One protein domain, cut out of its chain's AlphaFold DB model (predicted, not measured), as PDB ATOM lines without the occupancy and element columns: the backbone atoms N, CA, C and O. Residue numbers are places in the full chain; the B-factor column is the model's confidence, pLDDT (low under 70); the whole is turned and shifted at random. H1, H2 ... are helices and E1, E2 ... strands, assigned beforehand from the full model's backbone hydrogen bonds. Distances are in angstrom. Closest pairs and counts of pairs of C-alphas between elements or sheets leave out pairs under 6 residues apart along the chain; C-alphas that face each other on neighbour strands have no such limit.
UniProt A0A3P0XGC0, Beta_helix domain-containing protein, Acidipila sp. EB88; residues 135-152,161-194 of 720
ATOM      1  N   VAL A 135     122.456  81.555 104.793       98.38
ATOM      2  CA  VAL A 135     122.869  81.429 103.392       98.38
ATOM      3  C   VAL A 135     124.348  81.769 103.251       98.38
ATOM      4  O   VAL A 135     124.875  82.602 103.986       98.38
ATOM      5  N   LEU A 136     125.039  81.081 102.340       97.81
ATOM      6  CA  LEU A 136     126.431  81.386 102.020       97.81
ATOM      7  C   LEU A 136     126.491  82.726 101.278       97.81
ATOM      8  O   LEU A 136     125.935  82.839 100.186       97.81
ATOM      9  N   VAL A 137     127.189  83.697 101.860       95.56
ATOM     10  CA  VAL A 137     127.430  85.020 101.261       95.56
ATOM     11  C   VAL A 137     128.870  85.136 100.763       95.56
ATOM     12  O   VAL A 137     129.110  85.689  99.695       95.56
ATOM     13  N   GLY A 138     129.818  84.510 101.463       92.81
ATOM     14  CA  GLY A 138     131.248  84.594 101.162       92.81
ATOM     15  C   GLY A 138     131.991  85.362 102.248       92.81
ATOM     16  O   GLY A 138     131.423  85.647 103.292       92.81
ATOM     17  N   SER A 139     133.271  85.661 102.025       90.69
ATOM     18  CA  SER A 139     134.135  86.303 103.029       90.69
ATOM     19  C   SER A 139     134.023  87.827 103.074       90.69
ATOM     20  O   SER A 139     134.599  88.449 103.961       90.69
ATOM     21  N   TYR A 140     133.358  88.436 102.094       94.06
ATOM     22  CA  TYR A 140     133.188  89.881 102.036       94.06
ATOM     23  C   TYR A 140     131.924  90.266 102.811       94.06
ATOM     24  O   TYR A 140     130.815  89.852 102.457       94.06
ATOM     25  N   ALA A 141     132.123  90.986 103.915       94.81
ATOM     26  CA  ALA A 141     131.070  91.278 104.870       94.81
ATOM     27  C   ALA A 141     130.023  92.220 104.258       94.81
ATOM     28  O   ALA A 141     130.393  93.267 103.721       94.81
ATOM     29  N   PRO A 142     128.729  91.866 104.315       96.56
ATOM     30  CA  PRO A 142     127.683  92.828 104.040       96.56
ATOM     31  C   PRO A 142     127.595  93.812 105.203       96.56
ATOM     32  O   PRO A 142     127.460  93.401 106.355       96.56
ATOM     33  N   GLU A 143     127.630  95.094 104.883       94.19
ATOM     34  CA  GLU A 143     127.361  96.175 105.835       94.19
ATOM     35  C   GLU A 143     125.856  96.393 106.015       94.19
ATOM     36  O   GLU A 143     125.372  96.826 107.058       94.19
ATOM     37  N   GLN A 144     125.087  96.049 104.982       92.62
ATOM     38  CA  GLN A 144     123.649  96.243 104.933       92.62
ATOM     39  C   GLN A 144     122.964  95.034 104.293       92.62
ATOM     40  O   GLN A 144     123.473  94.405 103.354       92.62
ATOM     41  N   VAL A 145     121.781  94.704 104.807       94.12
ATOM     42  CA  VAL A 145     120.944  93.599 104.330       94.12
ATOM     43  C   VAL A 145     119.515  94.096 104.212       94.12
ATOM     44  O   VAL A 145     119.018  94.706 105.149       94.12
ATOM     45  N   TRP A 146     118.840  93.821 103.098       90.56
ATOM     46  CA  TRP A 146     117.447  94.198 102.871       90.56
ATOM     47  C   TRP A 146     116.537  92.977 102.766       90.56
ATOM     48  O   TRP A 146     116.917  91.948 102.215       90.56
ATOM     49  N   PHE A 147     115.303  93.113 103.240       87.44
ATOM     50  CA  PHE A 147     114.259  92.093 103.244       87.44
ATOM     51  C   PHE A 147     113.055  92.605 102.448       87.44
ATOM     52  O   PHE A 147     112.242  93.349 102.981       87.44
ATOM     53  N   ASN A 148     112.932  92.232 101.167       84.38
ATOM     54  CA  ASN A 148     111.969  92.847 100.237       84.38
ATOM     55  C   ASN A 148     111.999  94.386 100.324       84.38
ATOM     56  O   ASN A 148     110.989  94.992 100.657       84.38
ATOM     57  N   THR A 149     113.168  94.984 100.079       77.50
ATOM     58  CA  THR A 149     113.434  96.436 100.158       77.50
ATOM     59  C   THR A 149     113.464  97.068 101.554       77.50
ATOM     60  O   THR A 149     113.863  98.225 101.655       77.50
ATOM     61  N   VAL A 150     113.132  96.344 102.627       75.25
ATOM     62  CA  VAL A 150     113.258  96.840 104.016       75.25
ATOM     63  C   VAL A 150     114.686  96.705 104.494       75.25
ATOM     64  O   VAL A 150     115.202  95.590 104.486       75.25
ATOM     65  N   LEU A 151     115.315  97.790 104.942       81.81
ATOM     66  CA  LEU A 151     116.641  97.716 105.554       81.81
ATOM     67  C   LEU A 151     116.575  96.919 106.868       81.81
ATOM     68  O   LEU A 151     115.767  97.200 107.749       81.81
ATOM     69  N   GLY A 152     117.413  95.897 106.976       82.88
ATOM     70  CA  GLY A 152     117.496  95.005 108.120       82.88
ATOM     71  C   GLY A 152     118.429  95.520 109.208       82.88
ATOM     72  O   GLY A 152     119.443  96.161 108.932       82.88
ATOM     73  N   VAL A 161     119.711  86.960 116.660       92.38
ATOM     74  CA  VAL A 161     118.792  86.956 115.512       92.38
ATOM     75  C   VAL A 161     117.486  86.305 115.947       92.38
ATOM     76  O   VAL A 161     117.341  85.081 115.911       92.38
ATOM     77  N   LEU A 162     116.553  87.129 116.402       88.62
ATOM     78  CA  LEU A 162     115.344  86.674 117.076       88.62
ATOM     79  C   LEU A 162     114.096  87.062 116.287       88.62
ATOM     80  O   LEU A 162     113.147  86.302 116.305       88.62
ATOM     81  N   ALA A 163     114.086  88.144 115.515       85.06
ATOM     82  CA  ALA A 163     112.894  88.647 114.828       85.06
ATOM     83  C   ALA A 163     113.120  88.916 113.341       85.06
ATOM     84  O   ALA A 163     114.278  89.026 112.931       85.06
ATOM     85  N   PRO A 164     112.048  89.047 112.526       84.94
ATOM     86  CA  PRO A 164     112.184  89.421 111.117       84.94
ATOM     87  C   PRO A 164     113.086  90.647 110.930       84.94
ATOM     88  O   PRO A 164     113.294  91.411 111.860       84.94
ATOM     89  N   THR A 165     113.669  90.802 109.745       82.75
ATOM     90  CA  THR A 165     114.621  91.883 109.407       82.75
ATOM     91  C   THR A 165     115.915  91.937 110.235       82.75
ATOM     92  O   THR A 165     116.857  92.610 109.817       82.75
ATOM     93  N   GLN A 166     116.043  91.186 111.337       89.50
ATOM     94  CA  GLN A 166     117.302  91.042 112.060       89.50
ATOM     95  C   GLN A 166     118.247  90.088 111.336       89.50
ATOM     96  O   GLN A 166     117.836  89.047 110.802       89.50
ATOM     97  N   TRP A 167     119.533  90.427 111.357       95.38
ATOM     98  CA  TRP A 167     120.553  89.628 110.702       95.38
ATOM     99  C   TRP A 167     121.908  89.671 111.407       95.38
ATOM    100  O   TRP A 167     122.257  90.627 112.093       95.38
ATOM    101  N   TYR A 168     122.685  88.609 111.217       97.69
ATOM    102  CA  TYR A 168     124.055  88.478 111.704       97.69
ATOM    103  C   TYR A 168     124.928  87.866 110.614       97.69
ATOM    104  O   TYR A 168     124.471  87.003 109.868       97.69
ATOM    105  N   PHE A 169     126.190  88.268 110.533       97.88
ATOM    106  CA  PHE A 169     127.161  87.688 109.613       97.88
ATOM    107  C   PHE A 169     128.354  87.145 110.402       97.88
ATOM    108  O   PHE A 169     128.964  87.873 111.179       97.88
ATOM    109  N   ASP A 170     128.689  85.867 110.207       96.19
ATOM    110  CA  ASP A 170     129.762  85.184 110.959       96.19
ATOM    111  C   ASP A 170     131.138  85.234 110.269       96.19
ATOM    112  O   ASP A 170     132.080  84.572 110.706       96.19
ATOM    113  N   GLY A 171     131.257  85.981 109.168       95.94
ATOM    114  CA  GLY A 171     132.435  85.968 108.298       95.94
ATOM    115  C   GLY A 171     132.299  85.065 107.068       95.94
ATOM    116  O   GLY A 171     133.193  85.047 106.224       95.94
ATOM    117  N   THR A 172     131.226  84.281 106.940       96.44
ATOM    118  CA  THR A 172     130.977  83.414 105.768       96.44
ATOM    119  C   THR A 172     129.492  83.300 105.418       96.44
ATOM    120  O   THR A 172     129.105  83.359 104.244       96.44
ATOM    121  N   TYR A 173     128.651  83.119 106.430       98.06
ATOM    122  CA  TYR A 173     127.215  82.946 106.324       98.06
ATOM    123  C   TYR A 173     126.483  84.171 106.862       98.06
ATOM    124  O   TYR A 173     126.797  84.694 107.930       98.06
ATOM    125  N   LEU A 174     125.450  84.575 106.128       98.50
ATOM    126  CA  LEU A 174     124.440  85.501 106.615       98.50
ATOM    127  C   LEU A 174     123.340  84.703 107.308       98.50
ATOM    128  O   LEU A 174     122.750  83.815 106.691       98.50
ATOM    129  N   PHE A 175     123.063  85.041 108.560       98.50
ATOM    130  CA  PHE A 175     121.987  84.510 109.382       98.50
ATOM    131  C   PHE A 175     120.856  85.520 109.448       98.50
ATOM    132  O   PHE A 175     121.098  86.699 109.686       98.50
ATOM    133  N   VAL A 176     119.628  85.053 109.264       97.25
ATOM    134  CA  VAL A 176     118.421  85.881 109.293       97.25
ATOM    135  C   VAL A 176     117.301  85.147 110.009       97.25
ATOM    136  O   VAL A 176     117.266  83.913 110.019       97.25
ATOM    137  N   TYR A 177     116.345  85.894 110.544       94.56
ATOM    138  CA  TYR A 177     115.106  85.304 111.026       94.56
ATOM    139  C   TYR A 177     114.085  85.142 109.895       94.56
ATOM    140  O   TYR A 177     113.847  86.058 109.107       94.56
ATOM    141  N   SER A 178     113.413  83.996 109.850       93.62
ATOM    142  CA  SER A 178     112.192  83.795 109.075       93.62
ATOM    143  C   SER A 178     111.403  82.591 109.598       93.62
ATOM    144  O   SER A 178     111.961  81.523 109.857       93.62
ATOM    145  N   THR A 179     110.081  82.734 109.708       91.94
ATOM    146  CA  THR A 179     109.167  81.654 110.136       91.94
ATOM    147  C   THR A 179     109.019  80.532 109.102       91.94
ATOM    148  O   THR A 179     108.476  79.471 109.402       91.94
ATOM    149  N   GLY A 180     109.516  80.742 107.882       93.38
ATOM    150  CA  GLY A 180     109.594  79.749 106.815       93.38
ATOM    151  C   GLY A 180     110.891  79.908 106.027       93.38
ATOM    152  O   GLY A 180     111.726  80.735 106.368       93.38
ATOM    153  N   ASN A 181     111.085  79.122 104.964       95.75
ATOM    154  CA  ASN A 181     112.294  79.249 104.146       95.75
ATOM    155  C   ASN A 181     112.367  80.662 103.520       95.75
ATOM    156  O   ASN A 181     111.465  81.002 102.738       95.75
ATOM    157  N   PRO A 182     113.427  81.456 103.784       96.38
ATOM    158  CA  PRO A 182     113.501  82.839 103.328       96.38
ATOM    159  C   PRO A 182     113.436  82.996 101.808       96.38
ATOM    160  O   PRO A 182     112.806  83.931 101.325       96.38
ATOM    161  N   GLY A 183     113.972  82.039 101.042       94.69
ATOM    162  CA  GLY A 183     113.899  82.044  99.574       94.69
ATOM    163  C   GLY A 183     112.474  81.916  99.018       94.69
ATOM    164  O   GLY A 183     112.231  82.179  97.841       94.69
ATOM    165  N   THR A 184     111.515  81.523  99.860       93.50
ATOM    166  CA  THR A 184     110.084  81.489  99.525       93.50
ATOM    167  C   THR A 184     109.254  82.521 100.281       93.50
ATOM    168  O   THR A 184     108.199  82.903  99.777       93.50
ATOM    169  N   ALA A 185     109.708  82.977 101.451       89.62
ATOM    170  CA  ALA A 185     109.035  84.012 102.232       89.62
ATOM    171  C   ALA A 185     109.257  85.416 101.640       89.62
ATOM    172  O   ALA A 185     108.342  86.236 101.644       89.62
ATOM    173  N   TYR A 186     110.436  85.669 101.062       88.62
ATOM    174  CA  TYR A 186     110.807  86.946 100.450       88.62
ATOM    175  C   TYR A 186     110.960  86.774  98.932       88.62
ATOM    176  O   TYR A 186     111.723  85.924  98.474       88.62
ATOM    177  N   LYS A 187     110.205  87.548  98.135       85.12
ATOM    178  CA  LYS A 187     110.119  87.392  96.665       85.12
ATOM    179  C   LYS A 187     110.161  88.699  95.869       85.12
ATOM    180  O   LYS A 187     110.106  88.657  94.644       85.12
ATOM    181  N   ALA A 188     110.224  89.846  96.534       82.94
ATOM    182  CA  ALA A 188     110.109  91.155  95.904       82.94
ATOM    183  C   ALA A 188     111.120  92.144  96.514       82.94
ATOM    184  O   ALA A 188     110.720  93.022  97.269       82.94
ATOM    185  N   PRO A 189     112.428  92.008  96.219       87.12
ATOM    186  CA  PRO A 189     113.052  91.003  95.342       87.12
ATOM    187  C   PRO A 189     113.557  89.741  96.069       87.12
ATOM    188  O   PRO A 189     114.019  88.810  95.410       87.12
ATOM    189  N   GLY A 190     113.480  89.686  97.399       91.94
ATOM    190  CA  GLY A 190     114.090  88.640  98.221       91.94
ATOM    191  C   GLY A 190     114.867  89.238  99.389       91.94
ATOM    192  O   GLY A 190     114.644  90.393  99.750       91.94
ATOM    193  N   ILE A 191     115.782  88.455  99.960       95.56
ATOM    194  CA  ILE A 191     116.794  88.976 100.881       95.56
ATOM    195  C   ILE A 191     118.020  89.373 100.066       95.56
ATOM    196  O   ILE A 191     118.565  88.557  99.316       95.56
ATOM    197  N   GLU A 192     118.434  90.622 100.205       95.81
ATOM    198  CA  GLU A 192     119.583  91.201  99.521       95.81
ATOM    199  C   GLU A 192     120.670  91.515 100.539       95.81
ATOM    200  O   GLU A 192     120.366  92.053 101.592       95.81
ATOM    201  N   ALA A 193     121.928  91.212 100.234       97.19
ATOM    202  CA  ALA A 193     123.059  91.631 101.059       97.19
ATOM    203  C   ALA A 193     124.013  92.457 100.201       97.19
ATOM    204  O   ALA A 193     124.336  92.039  99.079       97.19
ATOM    205  N   ALA A 194     124.440  93.614 100.707       96.94
ATOM    206  CA  ALA A 194     125.438  94.446 100.050       96.94
ATOM    207  C   ALA A 194     126.749  93.658  99.896       96.94
ATOM    208  O   ALA A 194     127.169  92.929 100.791       96.94
TER     209      ALA A 194
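AT A GLANCE: This is residues 135 to 152 and 161 to 194 of the 720 residues of the protein "Beta_helix domain-containing protein" of Acidipila sp. EB88 (UniProt A0A3P0XGC0). With little regular structure, this is two small two-stranded sheets, E1 with E4 and E2 with E3, one over the other, with the short helix H1 at one end. The 52 printed residues, 20 in named elements, run E1, E2, E3, H1, E4, mostly strand, both sheets antiparallel. The whole is compact, radius of gyration of the C-alphas 10.1 A, spans 25 by 20 by 16 A.

IN THESE COORDINATES: Find C-alpha 145 at (120.944, 93.599, 104.330), where E1, residues 145 to 147, begins. E2 is residues 166 to 169; E3, residues 173 to 177, is 13.2 A long. H1 is residues 182 to 185; E4, residues 191 to 194, ends at (125.438, 94.446, 100.050).

HOW THE PARTS SIT: Look at antiparallel E1 and E4: N 146 and O 192, 2.8 A apart, are within hydrogen-bond range. In the hairpin E2 and E3, N 175 and O 168 are too, at 2.7 A. The closest C-alphas of E1 and E2, Val 145 and Trp 167, are 7.5 A apart. H1 is too short for an O i to N i+4 pair; its one O i to N i+3 pair is within range.

THE WHOLE: Residues 153 to 160 are not printed; C-alphas 152 and 161 are 11.0 A apart. No printed residue is under 70 in pLDDT.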